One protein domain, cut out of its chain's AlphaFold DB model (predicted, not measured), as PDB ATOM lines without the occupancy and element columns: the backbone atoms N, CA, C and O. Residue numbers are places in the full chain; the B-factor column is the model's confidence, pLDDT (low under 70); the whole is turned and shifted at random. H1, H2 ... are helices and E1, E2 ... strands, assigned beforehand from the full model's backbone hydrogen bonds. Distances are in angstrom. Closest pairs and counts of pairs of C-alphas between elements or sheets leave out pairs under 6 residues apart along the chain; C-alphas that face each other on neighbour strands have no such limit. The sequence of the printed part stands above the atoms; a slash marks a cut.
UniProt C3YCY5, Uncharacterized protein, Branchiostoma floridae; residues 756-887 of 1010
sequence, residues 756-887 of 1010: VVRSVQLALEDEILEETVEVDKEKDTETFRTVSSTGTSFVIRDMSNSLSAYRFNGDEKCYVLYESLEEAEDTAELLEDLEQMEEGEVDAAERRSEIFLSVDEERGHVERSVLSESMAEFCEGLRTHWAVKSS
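What this domain is: This is residues 756 to 887 of the 1010 residues of an uncharacterized protein of Branchiostoma floridae (UniProt C3YCY5). One broad, strongly twisted sheet of nine strands curls like part of a barrel, and its two edge strands, E7 and E8, stay apart but are joined by the link of residues 845 to 851. Six hairpin-linked strands, E1 to E6, make most of this wall; the small helix H2 covers E5, while the equally small H1 only grazes the sheet near E1 and E2. The printed part has 132 residues, with two named helices and nine named strands in the chain order E1 E2 E3 E4 E5 E6 H1 E7 E8 H2 E9. The sheet runs E7 E1 E2 E3 E4 E5 E6 E9 E8 and is mixed; the class is mostly strand. The whole is compact, with a radius of gyration of the C-alphas of 14.9 A and spans of 42 by 34 by 27 A.

How they stand to each other: E1, residues 756 to 764, E2, 767 to 776, E3, 781 to 788, E4, 791 to 798, E5, 803 to 808, and E6, 813 to 818, form a meander, each strand the antiparallel neighbour of the one before. N 760 and O 771 are 2.8 A apart between E1 and E2, N 774 and O 783 2.8 A between E2 and E3, N 784 and O 795 2.8 A between E3 and E4, N 794 and O 807 2.8 A between E4 and E5, and N 806 and O 815 2.8 A between E5 and E6. E7, residues 842 to 844, is an edge strand parallel to E1, with N 843 and O 761 at 2.9 A. E9, residues 879 to 886, is staggered: residues 879 to 882 pair with E6, parallel, with N 816 and O 881 at 2.8 A, and residues 883 to 886 pair with E8, residues 852 to 855, antiparallel, with N 884 and O 854 at 2.9 A. H2, residues 869 to 874, is on the sheet over E5 at a height over the sheet of 8.6 A, and runs along the strands, at 3 degrees to E5 on the local plane. Its closest C-alphas to E4 are those of Met 871 and Ile 796, 6.9 A apart. H1, residues 829 to 834, only grazes the sheet; its closest C-alphas to E2 are those of Leu 831 and Val 775, 6.8 A apart. H1 and H2 are apart, and in both every O i to N i+4 pair is within hydrogen-bond range.

Where its parts are: E1 begins at C-alpha 756, (-30.093, 51.785, 8.511), and is 24.1 A long. E2 is 28.6 A, E3 22.9 A, E4 23.3 A and E9 21.0 A long. E9 ends at C-alpha 886, (-34.131, 39.470, -20.181).

The domain as a whole: The C-alphas farthest apart are those of Glu 838 and Glu 858, 44.6 A. The printed part has no cut. The link from E8 to H2, residues 856 to 868, is long. The mean pLDDT of the printed part is 91.2, and no printed residue is under 70.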
ATOM      1  N   VAL A 756     -30.035  50.371   8.913       92.25
ATOM      2  CA  VAL A 756     -30.093  51.785   8.511       92.25
ATOM      3  C   VAL A 756     -31.146  51.916   7.422       92.25
ATOM      4  O   VAL A 756     -31.078  51.195   6.437       92.25
ATOM      5  N   VAL A 757     -32.098  52.828   7.622       92.31
ATOM      6  CA  VAL A 757     -33.164  53.164   6.668       92.31
ATOM      7  C   VAL A 757     -32.950  54.601   6.199       92.31
ATOM      8  O   VAL A 757     -32.651  55.467   7.028       92.31
ATOM      9  N   ARG A 758     -33.097  54.857   4.899       92.88
ATOM     10  CA  ARG A 758     -33.096  56.194   4.282       92.88
ATOM     11  C   ARG A 758     -34.114  56.242   3.147       92.88
ATOM     12  O   ARG A 758     -34.232  55.262   2.423       92.88
ATOM     13  N   SER A 759     -34.780  57.378   2.958       90.44
ATOM     14  CA  SER A 759     -35.447  57.690   1.692       90.44
ATOM     15  C   SER A 759     -34.528  58.518   0.790       90.44
ATOM     16  O   SER A 759     -33.811  59.413   1.252       90.44
ATOM     17  N   VAL A 760     -34.545  58.183  -0.494       93.19
ATOM     18  CA  VAL A 760     -33.823  58.822  -1.595       93.19
ATOM     19  C   VAL A 760     -34.863  59.219  -2.640       93.19
ATOM     20  O   VAL A 760     -35.811  58.475  -2.894       93.19
ATOM     21  N   GLN A 761     -34.716  60.404  -3.231       91.88
ATOM     22  CA  GLN A 761     -35.567  60.832  -4.340       91.88
ATOM     23  C   GLN A 761     -34.822  60.580  -5.647       91.88
ATOM     24  O   GLN A 761     -33.790  61.196  -5.900       91.88
ATOM     25  N   LEU A 762     -35.339  59.667  -6.460       92.38
ATOM     26  CA  LEU A 762     -34.769  59.296  -7.749       92.38
ATOM     27  C   LEU A 762     -35.493  60.070  -8.851       92.38
ATOM     28  O   LEU A 762     -36.683  59.862  -9.081       92.38
ATOM     29  N   ALA A 763     -34.785  60.961  -9.543       90.88
ATOM     30  CA  ALA A 763     -35.316  61.612 -10.737       90.88
ATOM     31  C   ALA A 763     -35.157  60.674 -11.943       90.88
ATOM     32  O   ALA A 763     -34.039  60.463 -12.419       90.88
ATOM     33  N   LEU A 764     -36.272  60.120 -12.426       91.25
ATOM     34  CA  LEU A 764     -36.342  59.238 -13.590       91.25
ATOM     35  C   LEU A 764     -37.147  59.954 -14.688       91.25
ATOM     36  O   LEU A 764     -38.365  60.076 -14.614       91.25
ATOM     37  N   GLU A 765     -36.440  60.475 -15.694       88.19
ATOM     38  CA  GLU A 765     -36.992  61.392 -16.706       88.19
ATOM     39  C   GLU A 765     -37.643  62.648 -16.093       88.19
ATOM     40  O   GLU A 765     -36.937  63.541 -15.625       88.19
ATOM     41  N   ASP A 766     -38.978  62.700 -16.113       88.50
ATOM     42  CA  ASP A 766     -39.826  63.781 -15.612       88.50
ATOM     43  C   ASP A 766     -40.595  63.371 -14.328       88.50
ATOM     44  O   ASP A 766     -41.320  64.194 -13.762       88.50
ATOM     45  N   GLU A 767     -40.448  62.127 -13.843       89.44
ATOM     46  CA  GLU A 767     -41.057  61.625 -12.599       89.44
ATOM     47  C   GLU A 767     -40.009  61.558 -11.472       89.44
ATOM     48  O   GLU A 767     -38.878  61.105 -11.662       89.44
ATOM     49  N   ILE A 768     -40.377  62.025 -10.275       89.69
ATOM     50  CA  ILE A 768     -39.559  61.872  -9.065       89.69
ATOM     51  C   ILE A 768     -40.136  60.700  -8.279       89.69
ATOM     52  O   ILE A 768     -41.214  60.814  -7.696       89.69
ATOM     53  N   LEU A 769     -39.410  59.587  -8.269       93.00
ATOM     54  CA  LEU A 769     -39.746  58.386  -7.515       93.00
ATOM     55  C   LEU A 769     -39.175  58.498  -6.098       93.00
ATOM     56  O   LEU A 769     -38.033  58.923  -5.916       93.00
ATOM     57  N   GLU A 770     -39.945  58.101  -5.085       91.50
ATOM     58  CA  GLU A 770     -39.430  57.970  -3.718       91.50
ATOM     59  C   GLU A 770     -39.008  56.515  -3.491       91.50
ATOM     60  O   GLU A 770     -39.829  55.596  -3.543       91.50
ATOM     61  N   GLU A 771     -37.711  56.302  -3.258       95.06
ATOM     62  CA  GLU A 771     -37.150  54.996  -2.933       95.06
ATOM     63  C   GLU A 771     -36.669  54.967  -1.483       95.06
ATOM     64  O   GLU A 771     -35.842  55.773  -1.062       95.06
ATOM     65  N   THR A 772     -37.180  54.022  -0.698       94.12
ATOM     66  CA  THR A 772     -36.677  53.756   0.653       94.12
ATOM     67  C   THR A 772     -35.704  52.585   0.616       94.12
ATOM     68  O   THR A 772     -36.084  51.483   0.227       94.12
ATOM     69  N   VAL A 773     -34.468  52.819   1.058       95.25
ATOM     70  CA  VAL A 773     -33.404  51.815   1.154       95.25
ATOM     71  C   VAL A 773     -33.177  51.447   2.621       95.25
ATOM     72  O   VAL A 773     -32.872  52.307   3.452       95.25
ATOM     73  N   GLU A 774     -33.310  50.162   2.942       94.69
ATOM     74  CA  GLU A 774     -33.021  49.566   4.247       94.69
ATOM     75  C   GLU A 774     -31.850  48.580   4.134       94.69
ATOM     76  O   GLU A 774     -31.926  47.607   3.393       94.69
ATOM     77  N   VAL A 775     -30.788  48.773   4.919       95.12
ATOM     78  CA  VAL A 775     -29.627  47.863   4.960       95.12
ATOM     79  C   VAL A 775     -29.489  47.240   6.351       95.12
ATOM     80  O   VAL A 775     -29.160  47.940   7.314       95.12
ATOM     81  N   ASP A 776     -29.689  45.919   6.469       94.00
ATOM     82  CA  ASP A 776     -29.472  45.143   7.703       94.00
ATOM     83  C   ASP A 776     -28.098  44.455   7.686       94.00
ATOM     84  O   ASP A 776     -27.887  43.388   7.104       94.00
ATOM     85  N   LYS A 777     -27.155  45.040   8.431       91.31
ATOM     86  CA  LYS A 777     -25.774  44.553   8.557       91.31
ATOM     87  C   LYS A 777     -25.624  43.285   9.414       91.31
ATOM     88  O   LYS A 777     -24.542  42.693   9.445       91.31
ATOM     89  N   GLU A 778     -26.634  42.894  10.194       89.69
ATOM     90  CA  GLU A 778     -26.617  41.625  10.938       89.69
ATOM     91  C   GLU A 778     -27.170  40.456  10.105       89.69
ATOM     92  O   GLU A 778     -26.737  39.320  10.345       89.69
ATOM     93  N   LYS A 779     -28.051  40.724   9.129       91.62
ATOM     94  CA  LYS A 779     -28.573  39.738   8.162       91.62
ATOM     95  C   LYS A 779     -27.797  39.665   6.840       91.62
ATOM     96  O   LYS A 779     -27.819  38.599   6.235       91.62
ATOM     97  N   ASP A 780     -27.071  40.722   6.464       93.44
ATOM     98  CA  ASP A 780     -26.401  40.873   5.156       93.44
ATOM     99  C   ASP A 780     -27.416  40.985   3.999       93.44
ATOM    100  O   ASP A 780     -27.312  40.320   2.967       93.44
ATOM    101  N   THR A 781     -28.449  41.802   4.231       94.12
ATOM    102  CA  THR A 781     -29.584  42.008   3.320       94.12
ATOM    103  C   THR A 781     -29.880  43.483   3.115       94.12
ATOM    104  O   THR A 781     -29.797  44.270   4.062       94.12
ATOM    105  N   GLU A 782     -30.317  43.815   1.908       95.12
ATOM    106  CA  GLU A 782     -30.688  45.164   1.485       95.12
ATOM    107  C   GLU A 782     -32.104  45.123   0.918       95.12
ATOM    108  O   GLU A 782     -32.402  44.274   0.081       95.12
ATOM    109  N   THR A 783     -32.981  46.013   1.370       94.19
ATOM    110  CA  THR A 783     -34.360  46.120   0.894       94.19
ATOM    111  C   THR A 783     -34.562  47.488   0.264       94.19
ATOM    112  O   THR A 783     -34.347  48.509   0.912       94.19
ATOM    113  N   PHE A 784     -35.012  47.502  -0.982       95.25
ATOM    114  CA  PHE A 784     -35.380  48.684  -1.747       95.25
ATOM    115  C   PHE A 784     -36.903  48.685  -1.884       95.25
ATOM    116  O   PHE A 784     -37.503  47.678  -2.269       95.25
ATOM    117  N   ARG A 785     -37.542  49.799  -1.543       94.38
ATOM    118  CA  ARG A 785     -38.977  50.021  -1.727       94.38
ATOM    119  C   ARG A 785     -39.154  51.246  -2.606       94.38
ATOM    120  O   ARG A 785     -39.019  52.362  -2.109       94.38
ATOM    121  N   THR A 786     -39.485  51.033  -3.870       91.88
ATOM    122  CA  THR A 786     -39.722  52.096  -4.848       91.88
ATOM    123  C   THR A 786     -41.227  52.353  -4.944       91.88
ATOM    124  O   THR A 786     -42.021  51.425  -5.130       91.88
ATOM    125  N   VAL A 787     -41.640  53.610  -4.794       87.38
ATOM    126  CA  VAL A 787     -43.031  54.052  -4.973       87.38
ATOM    127  C   VAL A 787     -43.121  54.845  -6.277       87.38
ATOM    128  O   VAL A 787     -42.470  55.882  -6.408       87.38
ATOM    129  N   SER A 788     -43.921  54.363  -7.230       87.81
ATOM    130  CA  SER A 788     -44.213  55.027  -8.505       87.81
ATOM    131  C   SER A 788     -45.709  55.294  -8.666       87.81
ATOM    132  O   SER A 788     -46.549  54.702  -7.986       87.81
ATOM    133  N   SER A 789     -46.061  56.135  -9.640       83.69
ATOM    134  CA  SER A 789     -47.447  56.308 -10.096       83.69
ATOM    135  C   SER A 789     -48.120  55.014 -10.594       83.69
ATOM    136  O   SER A 789     -49.347  54.923 -10.603       83.69
ATOM    137  N   THR A 790     -47.339  54.002 -10.989       84.88
ATOM    138  CA  THR A 790     -47.821  52.698 -11.480       84.88
ATOM    139  C   THR A 790     -47.962  51.628 -10.393       84.88
ATOM    140  O   THR A 790     -48.530  50.569 -10.663       84.88
ATOM    141  N   GLY A 791     -47.483  51.882  -9.172       88.81
ATOM    142  CA  GLY A 791     -47.603  50.979  -8.027       88.81
ATOM    143  C   GLY A 791     -46.397  51.044  -7.086       88.81
ATOM    144  O   GLY A 791     -45.528  51.902  -7.201       88.81
ATOM    145  N   THR A 792     -46.318  50.110  -6.138       89.56
ATOM    146  CA  THR A 792     -45.128  49.968  -5.282       89.56
ATOM    147  C   THR A 792     -44.399  48.669  -5.601       89.56
ATOM    148  O   THR A 792     -44.984  47.589  -5.467       89.56
ATOM    149  N   SER A 793     -43.126  48.762  -5.970       94.50
ATOM    150  CA  SER A 793     -42.227  47.616  -6.076       94.50
ATOM    151  C   SER A 793     -41.365  47.508  -4.823       94.50
ATOM    152  O   SER A 793     -40.910  48.493  -4.242       94.50
ATOM    153  N   PHE A 794     -41.138  46.274  -4.398       95.81
ATOM    154  CA  PHE A 794     -40.228  45.936  -3.321       95.81
ATOM    155  C   PHE A 794     -39.194  44.957  -3.869       95.81
ATOM    156  O   PHE A 794     -39.550  43.973  -4.524       95.81
ATOM    157  N   VAL A 795     -37.924  45.193  -3.563       96.44
ATOM    158  CA  VAL A 795     -36.809  44.307  -3.902       96.44
ATOM    159  C   VAL A 795     -36.030  44.035  -2.628       96.44
ATOM    160  O   VAL A 795     -35.633  44.974  -1.951       96.44
ATOM    161  N   ILE A 796     -35.784  42.770  -2.298       97.00
ATOM    162  CA  ILE A 796     -34.823  42.397  -1.256       97.00
ATOM    163  C   ILE A 796     -33.662  41.634  -1.890       97.00
ATOM    164  O   ILE A 796     -33.871  40.635  -2.576       97.00
ATOM    165  N   ARG A 797     -32.438  42.103  -1.649       96.31
ATOM    166  CA  ARG A 797     -31.188  41.423  -1.986       96.31
ATOM    167  C   ARG A 797     -30.649  40.704  -0.759       96.31
ATOM    168  O   ARG A 797     -30.513  41.289   0.315       96.31
ATOM    169  N   ASP A 798     -30.314  39.432  -0.922       96.00
ATOM    170  CA  ASP A 798     -29.630  38.607   0.067       96.00
ATOM    171  C   ASP A 798     -28.224  38.285  -0.426       96.00
ATOM    172  O   ASP A 798     -27.971  37.295  -1.124       96.00
ATOM    173  N   MET A 799     -27.291  39.130  -0.002       93.06
ATOM    174  CA  MET A 799     -25.884  39.067  -0.384       93.06
ATOM    175  C   MET A 799     -25.203  37.802   0.146       93.06
ATOM    176  O   MET A 799     -24.224  37.326  -0.430       93.06
ATOM    177  N   SER A 800     -25.756  37.190   1.200       92.25
ATOM    178  CA  SER A 800     -25.228  35.954   1.778       92.25
ATOM    179  C   SER A 800     -25.510  34.708   0.927       92.25
ATOM    180  O   SER A 800     -24.752  33.737   1.015       92.25
ATOM    181  N   ASN A 801     -26.571  34.740   0.107       94.00
ATOM    182  CA  ASN A 801     -26.979  33.644  -0.781       94.00
ATOM    183  C   ASN A 801     -26.942  34.003  -2.279       94.00
ATOM    184  O   ASN A 801     -27.192  33.117  -3.096       94.00
ATOM    185  N   SER A 802     -26.614  35.251  -2.638       94.75
ATOM    186  CA  SER A 802     -26.573  35.744  -4.029       94.75
ATOM    187  C   SER A 802     -27.934  35.618  -4.729       94.75
ATOM    188  O   SER A 802     -28.048  35.163  -5.869       94.75
ATOM    189  N   LEU A 803     -28.986  35.958  -3.987       96.31
ATOM    190  CA  LEU A 803     -30.378  35.844  -4.402       96.31
ATOM    191  C   LEU A 803     -31.085  37.177  -4.188       96.31
ATOM    192  O   LEU A 803     -30.896  37.808  -3.148       96.31
ATOM    193  N   SER A 804     -31.961  37.532  -5.120       96.81
ATOM    194  CA  SER A 804     -32.758  38.755  -5.046       96.81
ATOM    195  C   SER A 804     -34.218  38.427  -5.328       96.81
ATOM    196  O   SER A 804     -34.522  37.722  -6.293       96.81
ATOM    197  N   ALA A 805     -35.122  38.893  -4.465       97.62
ATOM    198  CA  ALA A 805     -36.558  38.678  -4.597       97.62
ATOM    199  C   ALA A 805     -37.301  39.990  -4.849       97.62
ATOM    200  O   ALA A 805     -37.122  40.972  -4.133       97.62
ATOM    201  N   TYR A 806     -38.174  39.958  -5.848       97.38
ATOM    202  CA  TYR A 806     -38.977  41.070  -6.332       97.38
ATOM    203  C   TYR A 806     -40.445  40.784  -6.029       97.38
ATOM    204  O   TYR A 806     -40.959  39.694  -6.306       97.38
ATOM    205  N   ARG A 807     -41.123  41.779  -5.467       96.19
ATOM    206  CA  ARG A 807     -42.546  41.759  -5.140       96.19
ATOM    207  C   ARG A 807     -43.171  43.046  -5.660       96.19
ATOM    208  O   ARG A 807     -42.774  44.134  -5.255       96.19
ATOM    209  N   PHE A 808     -44.173  42.914  -6.517       95.25
ATOM    210  CA  PHE A 808     -44.987  44.033  -6.985       95.25
ATOM    211  C   PHE A 808     -46.297  44.063  -6.195       95.25
ATOM    212  O   PHE A 808     -46.777  43.021  -5.740       95.25
ATOM    213  N   ASN A 809     -46.862  45.250  -5.978       91.12
ATOM    214  CA  ASN A 809     -48.165  45.347  -5.324       91.12
ATOM    215  C   ASN A 809     -49.273  44.806  -6.243       91.12
ATOM    216  O   ASN A 809     -49.195  44.956  -7.459       91.12
ATOM    217  N   GLY A 810     -50.275  44.142  -5.668       90.06
ATOM    218  CA  GLY A 810     -51.323  43.430  -6.418       90.06
ATOM    219  C   GLY A 810     -50.931  42.053  -6.986       90.06
ATOM    220  O   GLY A 810     -51.818  41.258  -7.293       90.06
ATOM    221  N   ASP A 811     -49.640  41.714  -7.071       92.06
ATOM    222  CA  ASP A 811     -49.182  40.427  -7.609       92.06
ATOM    223  C   ASP A 811     -49.265  39.290  -6.568       92.06
ATOM    224  O   ASP A 811     -48.697  39.370  -5.479       92.06
ATOM    225  N   GLU A 812     -49.881  38.149  -6.920       95.88
ATOM    226  CA  GLU A 812     -49.865  36.920  -6.090       95.88
ATOM    227  C   GLU A 812     -48.486  36.211  -6.060       95.88
ATOM    228  O   GLU A 812     -48.347  35.119  -5.491       95.88
ATOM    229  N   LYS A 813     -47.464  36.777  -6.713       96.81
ATOM    230  CA  LYS A 813     -46.171  36.134  -6.985       96.81
ATOM    231  C   LYS A 813     -45.010  36.904  -6.356       96.81
ATOM    232  O   LYS A 813     -44.987  38.127  -6.347       96.81
ATOM    233  N   CYS A 814     -44.019  36.155  -5.880       98.06
ATOM    234  CA  CYS A 814     -42.706  36.672  -5.501       98.06
ATOM    235  C   CYS A 814     -41.679  36.091  -6.480       98.06
ATOM    236  O   CYS A 814     -41.535  34.865  -6.561       98.06
ATOM    237  N   TYR A 815     -41.007  36.946  -7.243       98.00
ATOM    238  CA  TYR A 815     -40.067  36.549  -8.291       98.00
ATOM    239  C   TYR A 815     -38.659  36.513  -7.710       98.00
ATOM    240  O   TYR A 815     -38.180  37.528  -7.219       98.00
ATOM    241  N   VAL A 816     -37.994  35.363  -7.744       97.94
ATOM    242  CA  VAL A 816     -36.648  35.187  -7.184       97.94
ATOM    243  C   VAL A 816     -35.669  34.927  -8.318       97.94
ATOM    244  O   VAL A 816     -35.869  34.004  -9.108       97.94
ATOM    245  N   LEU A 817     -34.592  35.703  -8.375       96.81
ATOM    246  CA  LEU A 817     -33.493  35.509  -9.316       96.81
ATOM    247  C   LEU A 817     -32.170  35.281  -8.581       96.81
ATOM    248  O   LEU A 817     -32.006  35.667  -7.422       96.81
ATOM    249  N   TYR A 818     -31.230  34.640  -9.270       94.44
ATOM    250  CA  TYR A 818     -29.824  34.640  -8.877       94.44
ATOM    251  C   TYR A 818     -29.173  35.908  -9.428       94.44
ATOM    252  O   TYR A 818     -29.161  36.105 -10.642       94.44
ATOM    253  N   GLU A 819     -28.638  36.747  -8.546       90.38
ATOM    254  CA  GLU A 819     -27.862  37.933  -8.917       90.38
ATOM    255  C   GLU A 819     -26.383  37.580  -8.717       90.38
ATOM    256  O   GLU A 819     -26.001  37.017  -7.685       90.38
ATOM    257  N   SER A 820     -25.539  37.820  -9.723       83.94
ATOM    258  CA  SER A 820     -24.108  37.548  -9.594       83.94
ATOM    259  C   SER A 820     -23.502  38.511  -8.569       83.94
ATOM    260  O   SER A 820     -23.774  39.708  -8.584       83.94
ATOM    261  N   LEU A 821     -22.611  38.010  -7.704       74.88
ATOM    262  CA  LEU A 821     -21.875  38.840  -6.730       74.88
ATOM    263  C   LEU A 821     -20.926  39.868  -7.382       74.88
ATOM    264  O   LEU A 821     -20.206  40.564  -6.676       74.88
ATOM    265  N   GLU A 822     -20.879  39.919  -8.712       78.69
ATOM    266  CA  GLU A 822     -20.113  40.891  -9.493       78.69
ATOM    267  C   GLU A 822     -20.952  42.132  -9.847       78.69
ATOM    268  O   GLU A 822     -20.382  43.203 -10.019       78.69
ATOM    269  N   GLU A 823     -22.288  42.015  -9.912       72.06
ATOM    270  CA  GLU A 823     -23.207  43.153 -10.116       72.06
ATOM    271  C   GLU A 823     -23.629  43.829  -8.797       72.06
ATOM    272  O   GLU A 823     -24.181  44.931  -8.821       72.06
ATOM    273  N   ALA A 824     -23.402  43.174  -7.656       74.25
ATOM    274  CA  ALA A 824     -23.892  43.611  -6.356       74.25
ATOM    275  C   ALA A 824     -22.769  44.220  -5.496       74.25
ATOM    276  O   ALA A 824     -21.776  43.559  -5.187       74.25
ATOM    277  N   GLU A 825     -22.943  45.481  -5.097       78.44
ATOM    278  CA  GLU A 825     -22.014  46.214  -4.228       78.44
ATOM    279  C   GLU A 825     -21.935  45.573  -2.829       78.44
ATOM    280  O   GLU A 825     -22.912  45.028  -2.320       78.44
ATOM    281  N   ASP A 826     -20.767  45.615  -2.177       79.81
ATOM    282  CA  ASP A 826     -20.613  45.064  -0.821       79.81
ATOM    283  C   ASP A 826     -21.541  45.835   0.152       79.81
ATOM    284  O   ASP A 826     -21.429  47.054   0.265       79.81
ATOM    285  N   THR A 827     -22.344  45.153   0.987       80.81
ATOM    286  CA  THR A 827     -23.255  45.784   1.993       80.81
ATOM    287  C   THR A 827     -22.562  46.721   2.997       80.81
ATOM    288  O   THR A 827     -23.178  47.397   3.830       80.81
ATOM    289  N   ALA A 828     -21.229  46.707   3.022       83.62
ATOM    290  CA  ALA A 828     -20.418  47.625   3.799       83.62
ATOM    291  C   ALA A 828     -20.141  48.954   3.086       83.62
ATOM    292  O   ALA A 828     -19.975  49.941   3.795       83.62
ATOM    293  N   GLU A 829     -20.100  48.957   1.756       88.19
ATOM    294  CA  GLU A 829     -19.880  50.109   0.880       88.19
ATOM    295  C   GLU A 829     -21.182  50.904   0.736       88.19
ATOM    296  O   GLU A 829     -21.229  52.032   1.224       88.19
ATOM    297  N   LEU A 830     -22.287  50.262   0.318       86.44
ATOM    298  CA  LEU A 830     -23.613  50.902   0.255       86.44
ATOM    299  C   LEU A 830     -24.019  51.541   1.597       86.44
ATOM    300  O   LEU A 830     -24.568  52.639   1.648       86.44
ATOM    301  N   LEU A 831     -23.696  50.897   2.725       88.56
ATOM    302  CA  LEU A 831     -23.936  51.461   4.057       88.56
ATOM    303  C   LEU A 831     -23.054  52.685   4.374       88.56
ATOM    304  O   LEU A 831     -23.489  53.571   5.109       88.56
ATOM    305  N   GLU A 832     -21.805  52.720   3.902       90.75
ATOM    306  CA  GLU A 832     -20.932  53.888   4.073       90.75
ATOM    307  C   GLU A 832     -21.384  55.052   3.175       90.75
ATOM    308  O   GLU A 832     -21.275  56.203   3.601       90.75
ATOM    309  N   ASP A 833     -22.002  54.782   2.026       90.50
ATOM    310  CA  ASP A 833     -22.568  55.807   1.142       90.50
ATOM    311  C   ASP A 833     -23.940  56.311   1.622       90.50
ATOM    312  O   ASP A 833     -24.136  57.522   1.738       90.50
ATOM    313  N   LEU A 834     -24.837  55.438   2.096       90.12
ATOM    314  CA  LEU A 834     -26.072  55.831   2.802       90.12
ATOM    315  C   LEU A 834     -25.802  56.571   4.130       90.12
ATOM    316  O   LEU A 834     -26.648  57.329   4.613       90.12
ATOM    317  N   GLU A 835     -24.634  56.389   4.760       89.31
ATOM    318  CA  GLU A 835     -24.187  57.237   5.880       89.31
ATOM    319  C   GLU A 835     -23.684  58.623   5.426       89.31
ATOM    320  O   GLU A 835     -23.614  59.530   6.261       89.31
ATOM    321  N   GLN A 836     -23.357  58.804   4.143       89.12
ATOM    322  CA  GLN A 836     -22.844  60.050   3.560       89.12
ATOM    323  C   GLN A 836     -23.908  60.887   2.830       89.12
ATOM    324  O   GLN A 836     -23.803  62.112   2.892       89.12
ATOM    325  N   MET A 837     -24.924  60.273   2.211       86.31
ATOM    326  CA  MET A 837     -26.021  60.983   1.529       86.31
ATOM    327  C   MET A 837     -26.795  61.913   2.481       86.31
ATOM    328  O   MET A 837     -27.175  61.520   3.603       86.31
ATOM    329  N   GLU A 838     -27.064  63.144   2.030       86.31
ATOM    330  CA  GLU A 838     -27.951  64.071   2.736       86.31
ATOM    331  C   GLU A 838     -29.424  63.675   2.499       86.31
ATOM    332  O   GLU A 838     -29.826  63.248   1.422       86.31
ATOM    333  N   GLU A 839     -30.240  63.736   3.551       80.12
ATOM    334  CA  GLU A 839     -31.643  63.305   3.508       80.12
ATOM    335  C   GLU A 839     -32.470  64.268   2.637       80.12
ATOM    336  O   GLU A 839     -32.523  65.468   2.920       80.12
ATOM    337  N   GLY A 840     -33.093  63.746   1.574       77.38
ATOM    338  CA  GLY A 840     -33.778  64.551   0.556       77.38
ATOM    339  C   GLY A 840     -32.875  65.092  -0.562       77.38
ATOM    340  O   GLY A 840     -33.290  66.000  -1.283       77.38
ATOM    341  N   GLU A 841     -31.652  64.573  -0.716       85.06
ATOM    342  CA  GLU A 841     -30.884  64.748  -1.952       85.06
ATOM    343  C   GLU A 841     -31.606  64.021  -3.106       85.06
ATOM    344  O   GLU A 841     -32.047  62.879  -2.956       85.06
ATOM    345  N   VAL A 842     -31.794  64.725  -4.229       85.75
ATOM    346  CA  VAL A 842     -32.403  64.166  -5.444       85.75
ATOM    347  C   VAL A 842     -31.273  63.643  -6.311       85.75
ATOM    348  O   VAL A 842     -30.495  64.445  -6.833       85.75
ATOM    349  N   ASP A 843     -31.189  62.325  -6.454       88.06
ATOM    350  CA  ASP A 843     -30.187  61.696  -7.304       88.06
ATOM    351  C   ASP A 843     -30.728  61.495  -8.725       88.06
ATOM    352  O   ASP A 843     -31.923  61.261  -8.946       88.06
ATOM    353  N   ALA A 844     -29.843  61.627  -9.709       86.81
ATOM    354  CA  ALA A 844     -30.182  61.427 -11.109       86.81
ATOM    355  C   ALA A 844     -30.091  59.932 -11.411       86.81
ATOM    356  O   ALA A 844     -28.996  59.390 -11.555       86.81
ATOM    357  N   ALA A 845     -31.239  59.260 -11.501       84.38
ATOM    358  CA  ALA A 845     -31.262  57.821 -11.707       84.38
ATOM    359  C   ALA A 845     -30.681  57.471 -13.084       84.38
ATOM    360  O   ALA A 845     -31.274  57.772 -14.124       84.38
ATOM    361  N   GLU A 846     -29.519  56.817 -13.100       81.88
ATOM    362  CA  GLU A 846     -28.958  56.288 -14.337       81.88
ATOM    363  C   GLU A 846     -29.896  55.200 -14.870       81.88
ATOM    364  O   GLU A 846     -30.111  54.161 -14.238       81.88
ATOM    365  N   ARG A 847     -30.473  55.450 -16.049       72.06
ATOM    366  CA  ARG A 847     -31.429  54.545 -16.684       72.06
ATOM    367  C   ARG A 847     -30.703  53.303 -17.201       72.06
ATOM    368  O   ARG A 847     -30.356  53.210 -18.379       72.06
ATOM    369  N   ARG A 848     -30.480  52.332 -16.312       72.38
ATOM    370  CA  ARG A 848     -30.072  50.975 -16.694       72.38
ATOM    371  C   ARG A 848     -31.093  50.435 -17.701       72.38
ATOM    372  O   ARG A 848     -32.290  50.682 -17.558       72.38
ATOM    373  N   SER A 849     -30.609  49.724 -18.721       75.56
ATOM    374  CA  SER A 849     -31.447  49.117 -19.765       75.56
ATOM    375  C   SER A 849     -32.613  48.356 -19.139       75.56
ATOM    376  O   SER A 849     -32.375  47.578 -18.216       75.56
ATOM    377  N   GLU A 850     -33.830  48.567 -19.637       78.56
ATOM    378  CA  GLU A 850     -35.055  48.013 -19.053       78.56
ATOM    379  C   GLU A 850     -34.943  46.491 -18.861       78.56
ATOM    380  O   GLU A 850     -34.732  45.729 -19.806       78.56
ATOM    381  N   ILE A 851     -35.009  46.061 -17.597       83.19
ATOM    382  CA  ILE A 851     -34.898  44.658 -17.201       83.19
ATOM    383  C   ILE A 851     -36.302  44.075 -17.140       83.19
ATOM    384  O   ILE A 851     -37.078  44.390 -16.239       83.19
ATOM    385  N   PHE A 852     -36.598  43.166 -18.062       89.88
ATOM    386  CA  PHE A 852     -37.833  42.398 -18.030       89.88
ATOM    387  C   PHE A 852     -37.618  41.142 -17.179       89.88
ATOM    388  O   PHE A 852     -36.650  40.398 -17.363       89.88
ATOM    389  N   LEU A 853     -38.518  40.914 -16.221       93.44
ATOM    390  CA  LEU A 853     -38.541  39.712 -15.387       93.44
ATOM    391  C   LEU A 853     -39.600  38.750 -15.927       93.44
ATOM    392  O   LEU A 853     -40.798  38.999 -15.802       93.44
ATOM    393  N   SER A 854     -39.159  37.637 -16.506       94.38
ATOM    394  CA  SER A 854     -40.038  36.539 -16.926       94.38
ATOM    395  C   SER A 854     -39.952  35.372 -15.941       94.38
ATOM    396  O   SER A 854     -38.915  35.154 -15.318       94.38
ATOM    397  N   VAL A 855     -41.046  34.623 -15.762       96.50
ATOM    398  CA  VAL A 855     -41.050  33.425 -14.906       96.50
ATOM    399  C   VAL A 855     -40.263  32.307 -15.587       96.50
ATOM    400  O   VAL A 855     -40.550  31.956 -16.728       96.50
ATOM    401  N   ASP A 856     -39.323  31.706 -14.862       96.25
ATOM    402  CA  ASP A 856     -38.638  30.481 -15.275       96.25
ATOM    403  C   ASP A 856     -39.580  29.282 -15.049       96.25
ATOM    404  O   ASP A 856     -39.658  28.702 -13.957       96.25
ATOM    405  N   GLU A 857     -40.361  28.942 -16.078       95.38
ATOM    406  CA  GLU A 857     -41.295  27.811 -16.030       95.38
ATOM    407  C   GLU A 857     -40.579  26.453 -15.919       95.38
ATOM    408  O   GLU A 857     -41.161  25.505 -15.386       95.38
ATOM    409  N   GLU A 858     -39.314  26.353 -16.350       95.25
ATOM    410  CA  GLU A 858     -38.529  25.114 -16.303       95.25
ATOM    411  C   GLU A 858     -38.090  24.768 -14.873       95.25
ATOM    412  O   GLU A 858     -38.167  23.607 -14.455       95.25
ATOM    413  N   ARG A 859     -37.668  25.769 -14.088       94.88
ATOM    414  CA  ARG A 859     -37.309  25.596 -12.667       94.88
ATOM    415  C   ARG A 859     -38.523  25.581 -11.739       94.88
ATOM    416  O   ARG A 859     -38.443  25.018 -10.644       94.88
ATOM    417  N   GLY A 860     -39.633  26.197 -12.140       95.00
ATOM    418  CA  GLY A 860     -40.891  26.192 -11.395       95.00
ATOM    419  C   GLY A 860     -40.845  26.972 -10.070       95.00
ATOM    420  O   GLY A 860     -40.361  28.102  -9.994       95.00
ATOM    421  N   HIS A 861     -41.423  26.393  -9.013       96.81
ATOM    422  CA  HIS A 861     -41.551  27.052  -7.709       96.81
ATOM    423  C   HIS A 861     -40.268  26.990  -6.872       96.81
ATOM    424  O   HIS A 861     -39.645  25.937  -6.741       96.81
ATOM    425  N   VAL A 862     -39.931  28.097  -6.204       97.31
ATOM    426  CA  VAL A 862     -38.791  28.144  -5.276       97.31
ATOM    427  C   VAL A 862     -39.184  27.525  -3.941       97.31
ATOM    428  O   VAL A 862     -40.104  28.006  -3.273       97.31
ATOM    429  N   GLU A 863     -38.469  26.488  -3.503       97.06
ATOM    430  CA  GLU A 863     -38.651  25.945  -2.157       97.06
ATOM    431  C   GLU A 863     -38.241  26.975  -1.093       97.06
ATOM    432  O   GLU A 863     -37.127  27.501  -1.116       97.06
ATOM    433  N   ARG A 864     -39.088  27.195  -0.076       95.44
ATOM    434  CA  ARG A 864     -38.808  28.127   1.038       95.44
ATOM    435  C   ARG A 864     -37.520  27.801   1.822       95.44
ATOM    436  O   ARG A 864     -37.028  28.648   2.554       95.44
ATOM    437  N   SER A 865     -36.963  26.597   1.673       95.56
ATOM    438  CA  SER A 865     -35.658  26.182   2.216       95.56
ATOM    439  C   SER A 865     -34.434  26.716   1.462       95.56
ATOM    440  O   SER A 865     -33.330  26.601   1.994       95.56
ATOM    441  N   VAL A 866     -34.607  27.247   0.248       96.50
ATOM    442  CA  VAL A 866     -33.543  27.897  -0.544       96.50
ATOM    443  C   VAL A 866     -33.383  29.368  -0.147       96.50
ATOM    444  O   VAL A 866     -32.282  29.903  -0.208       96.50
ATOM    445  N   LEU A 867     -34.468  30.002   0.301       97.31
ATOM    446  CA  LEU A 867     -34.486  31.392   0.755       97.31
ATOM    447  C   LEU A 867     -33.912  31.530   2.176       97.31
ATOM    448  O   LEU A 867     -34.073  30.642   3.020       97.31
ATOM    449  N   SER A 868     -33.294  32.675   2.469       96.44
ATOM    450  CA  SER A 868     -32.975  33.080   3.844       96.44
ATOM    451  C   SER A 868     -34.230  33.338   4.676       96.44
ATOM    452  O   SER A 868     -35.330  33.480   4.152       96.44
ATOM    453  N   GLU A 869     -34.064  33.424   6.000       96.12
ATOM    454  CA  GLU A 869     -35.162  33.709   6.936       96.12
ATOM    455  C   GLU A 869     -35.874  35.030   6.590       96.12
ATOM    456  O   GLU A 869     -37.098  35.048   6.538       96.12
ATOM    457  N   SER A 870     -35.116  36.076   6.238       94.81
ATOM    458  CA  SER A 870     -35.613  37.379   5.769       94.81
ATOM    459  C   SER A 870     -36.323  37.316   4.420       94.81
ATOM    460  O   SER A 870     -37.408  37.865   4.281       94.81
ATOM    461  N   MET A 871     -35.756  36.642   3.418       96.50
ATOM    462  CA  MET A 871     -36.383  36.594   2.093       96.50
ATOM    463  C   MET A 871     -37.612  35.670   2.059       96.50
ATOM    464  O   MET A 871     -38.570  35.900   1.324       96.50
ATOM    465  N   ALA A 872     -37.628  34.652   2.920       97.19
ATOM    466  CA  ALA A 872     -38.784  33.799   3.161       97.19
ATOM    467  C   ALA A 872     -39.921  34.509   3.927       97.19
ATOM    468  O   ALA A 872     -41.076  34.118   3.772       97.19
ATOM    469  N   GLU A 873     -39.586  35.491   4.768       95.75
ATOM    470  CA  GLU A 873     -40.505  36.409   5.461       95.75
ATOM    471  C   GLU A 873     -41.045  37.469   4.480       95.75
ATOM    472  O   GLU A 873     -42.253  37.653   4.375       95.75
ATOM    473  N   PHE A 874     -40.181  38.059   3.649       96.12
ATOM    474  CA  PHE A 874     -40.537  39.022   2.596       96.12
ATOM    475  C   PHE A 874     -41.534  38.473   1.555       96.12
ATOM    476  O   PHE A 874     -42.508  39.142   1.200       96.12
ATOM    477  N   CYS A 875     -41.316  37.237   1.089       97.44
ATOM    478  CA  CYS A 875     -42.227  36.530   0.183       97.44
ATOM    479  C   CYS A 875     -43.383  35.800   0.911       97.44
ATOM    480  O   CYS A 875     -44.032  34.940   0.307       97.44
ATOM    481  N   GLU A 876     -43.637  36.045   2.204       96.38
ATOM    482  CA  GLU A 876     -44.691  35.326   2.929       96.38
ATOM    483  C   GLU A 876     -46.091  35.630   2.362       96.38
ATOM    484  O   GLU A 876     -46.428  36.762   2.030       96.38
ATOM    485  N   GLY A 877     -46.909  34.583   2.209       94.69
ATOM    486  CA  GLY A 877     -48.241  34.658   1.597       94.69
ATOM    487  C   GLY A 877     -48.257  34.585   0.064       94.69
ATOM    488  O   GLY A 877     -49.292  34.234  -0.497       94.69
ATOM    489  N   LEU A 878     -47.127  34.825  -0.608       97.06
ATOM    490  CA  LEU A 878     -47.022  34.837  -2.070       97.06
ATOM    491  C   LEU A 878     -46.516  33.506  -2.644       97.06
ATOM    492  O   LEU A 878     -45.859  32.710  -1.967       97.06
ATOM    493  N   ARG A 879     -46.790  33.262  -3.930       96.88
ATOM    494  CA  ARG A 879     -46.219  32.123  -4.662       96.88
ATOM    495  C   ARG A 879     -44.818  32.475  -5.137       96.88
ATOM    496  O   ARG A 879     -44.644  33.325  -6.005       96.88
ATOM    497  N   THR A 880     -43.814  31.803  -4.588       97.94
ATOM    498  CA  THR A 880     -42.418  31.984  -4.987       97.94
ATOM    499  C   THR A 880     -42.135  31.277  -6.314       97.94
ATOM    500  O   THR A 880     -42.355  30.069  -6.451       97.94
ATOM    501  N   HIS A 881     -41.640  32.029  -7.293       98.12
ATOM    502  CA  HIS A 881     -41.266  31.553  -8.626       98.12
ATOM    503  C   HIS A 881     -39.828  31.955  -8.941       98.12
ATOM    504  O   HIS A 881     -39.399  33.044  -8.562       98.12
ATOM    505  N   TRP A 882     -39.092  31.094  -9.642       97.94
ATOM    506  CA  TRP A 882     -37.839  31.513 -10.263       97.94
ATOM    507  C   TRP A 882     -38.126  32.503 -11.397       97.94
ATOM    508  O   TRP A 882     -39.149  32.389 -12.075       97.94
ATOM    509  N   ALA A 883     -37.235  33.471 -11.594       97.06
ATOM    510  CA  ALA A 883     -37.328  34.449 -12.668       97.06
ATOM    511  C   ALA A 883     -36.011  34.586 -13.440       97.06
ATOM    512  O   ALA A 883     -34.924  34.446 -12.875       97.06
ATOM    513  N   VAL A 884     -36.133  34.896 -14.731       95.12
ATOM    514  CA  VAL A 884     -35.026  35.194 -15.642       95.12
ATOM    515  C   VAL A 884     -35.083  36.671 -16.030       95.12
ATOM    516  O   VAL A 884     -36.142  37.194 -16.382       95.12
ATOM    517  N   LYS A 885     -33.922  37.328 -15.973       93.19
ATOM    518  CA  LYS A 885     -33.670  38.699 -16.435       93.19
ATOM    519  C   LYS A 885     -33.435  38.668 -17.949       93.19
ATOM    520  O   LYS A 885     -32.424  38.120 -18.384       93.19
ATOM    521  N   SER A 886     -34.342  39.240 -18.744       90.19
ATOM    522  CA  SER A 886     -34.131  39.470 -20.181       90.19
ATOM    523  C   SER A 886     -33.916  40.957 -20.469       90.19
ATOM    524  O   SER A 886     -34.625  41.818 -19.953       90.19
ATOM    525  N   SER A 887     -32.910  41.256 -21.295       83.38
ATOM    526  CA  SER A 887     -32.576  42.611 -21.766       83.38
ATOM    527  C   SER A 887     -33.348  43.027 -23.020       83.38
ATOM    528  O   SER A 887     -33.239  44.162 -23.475       83.38
TER     529      SER A 887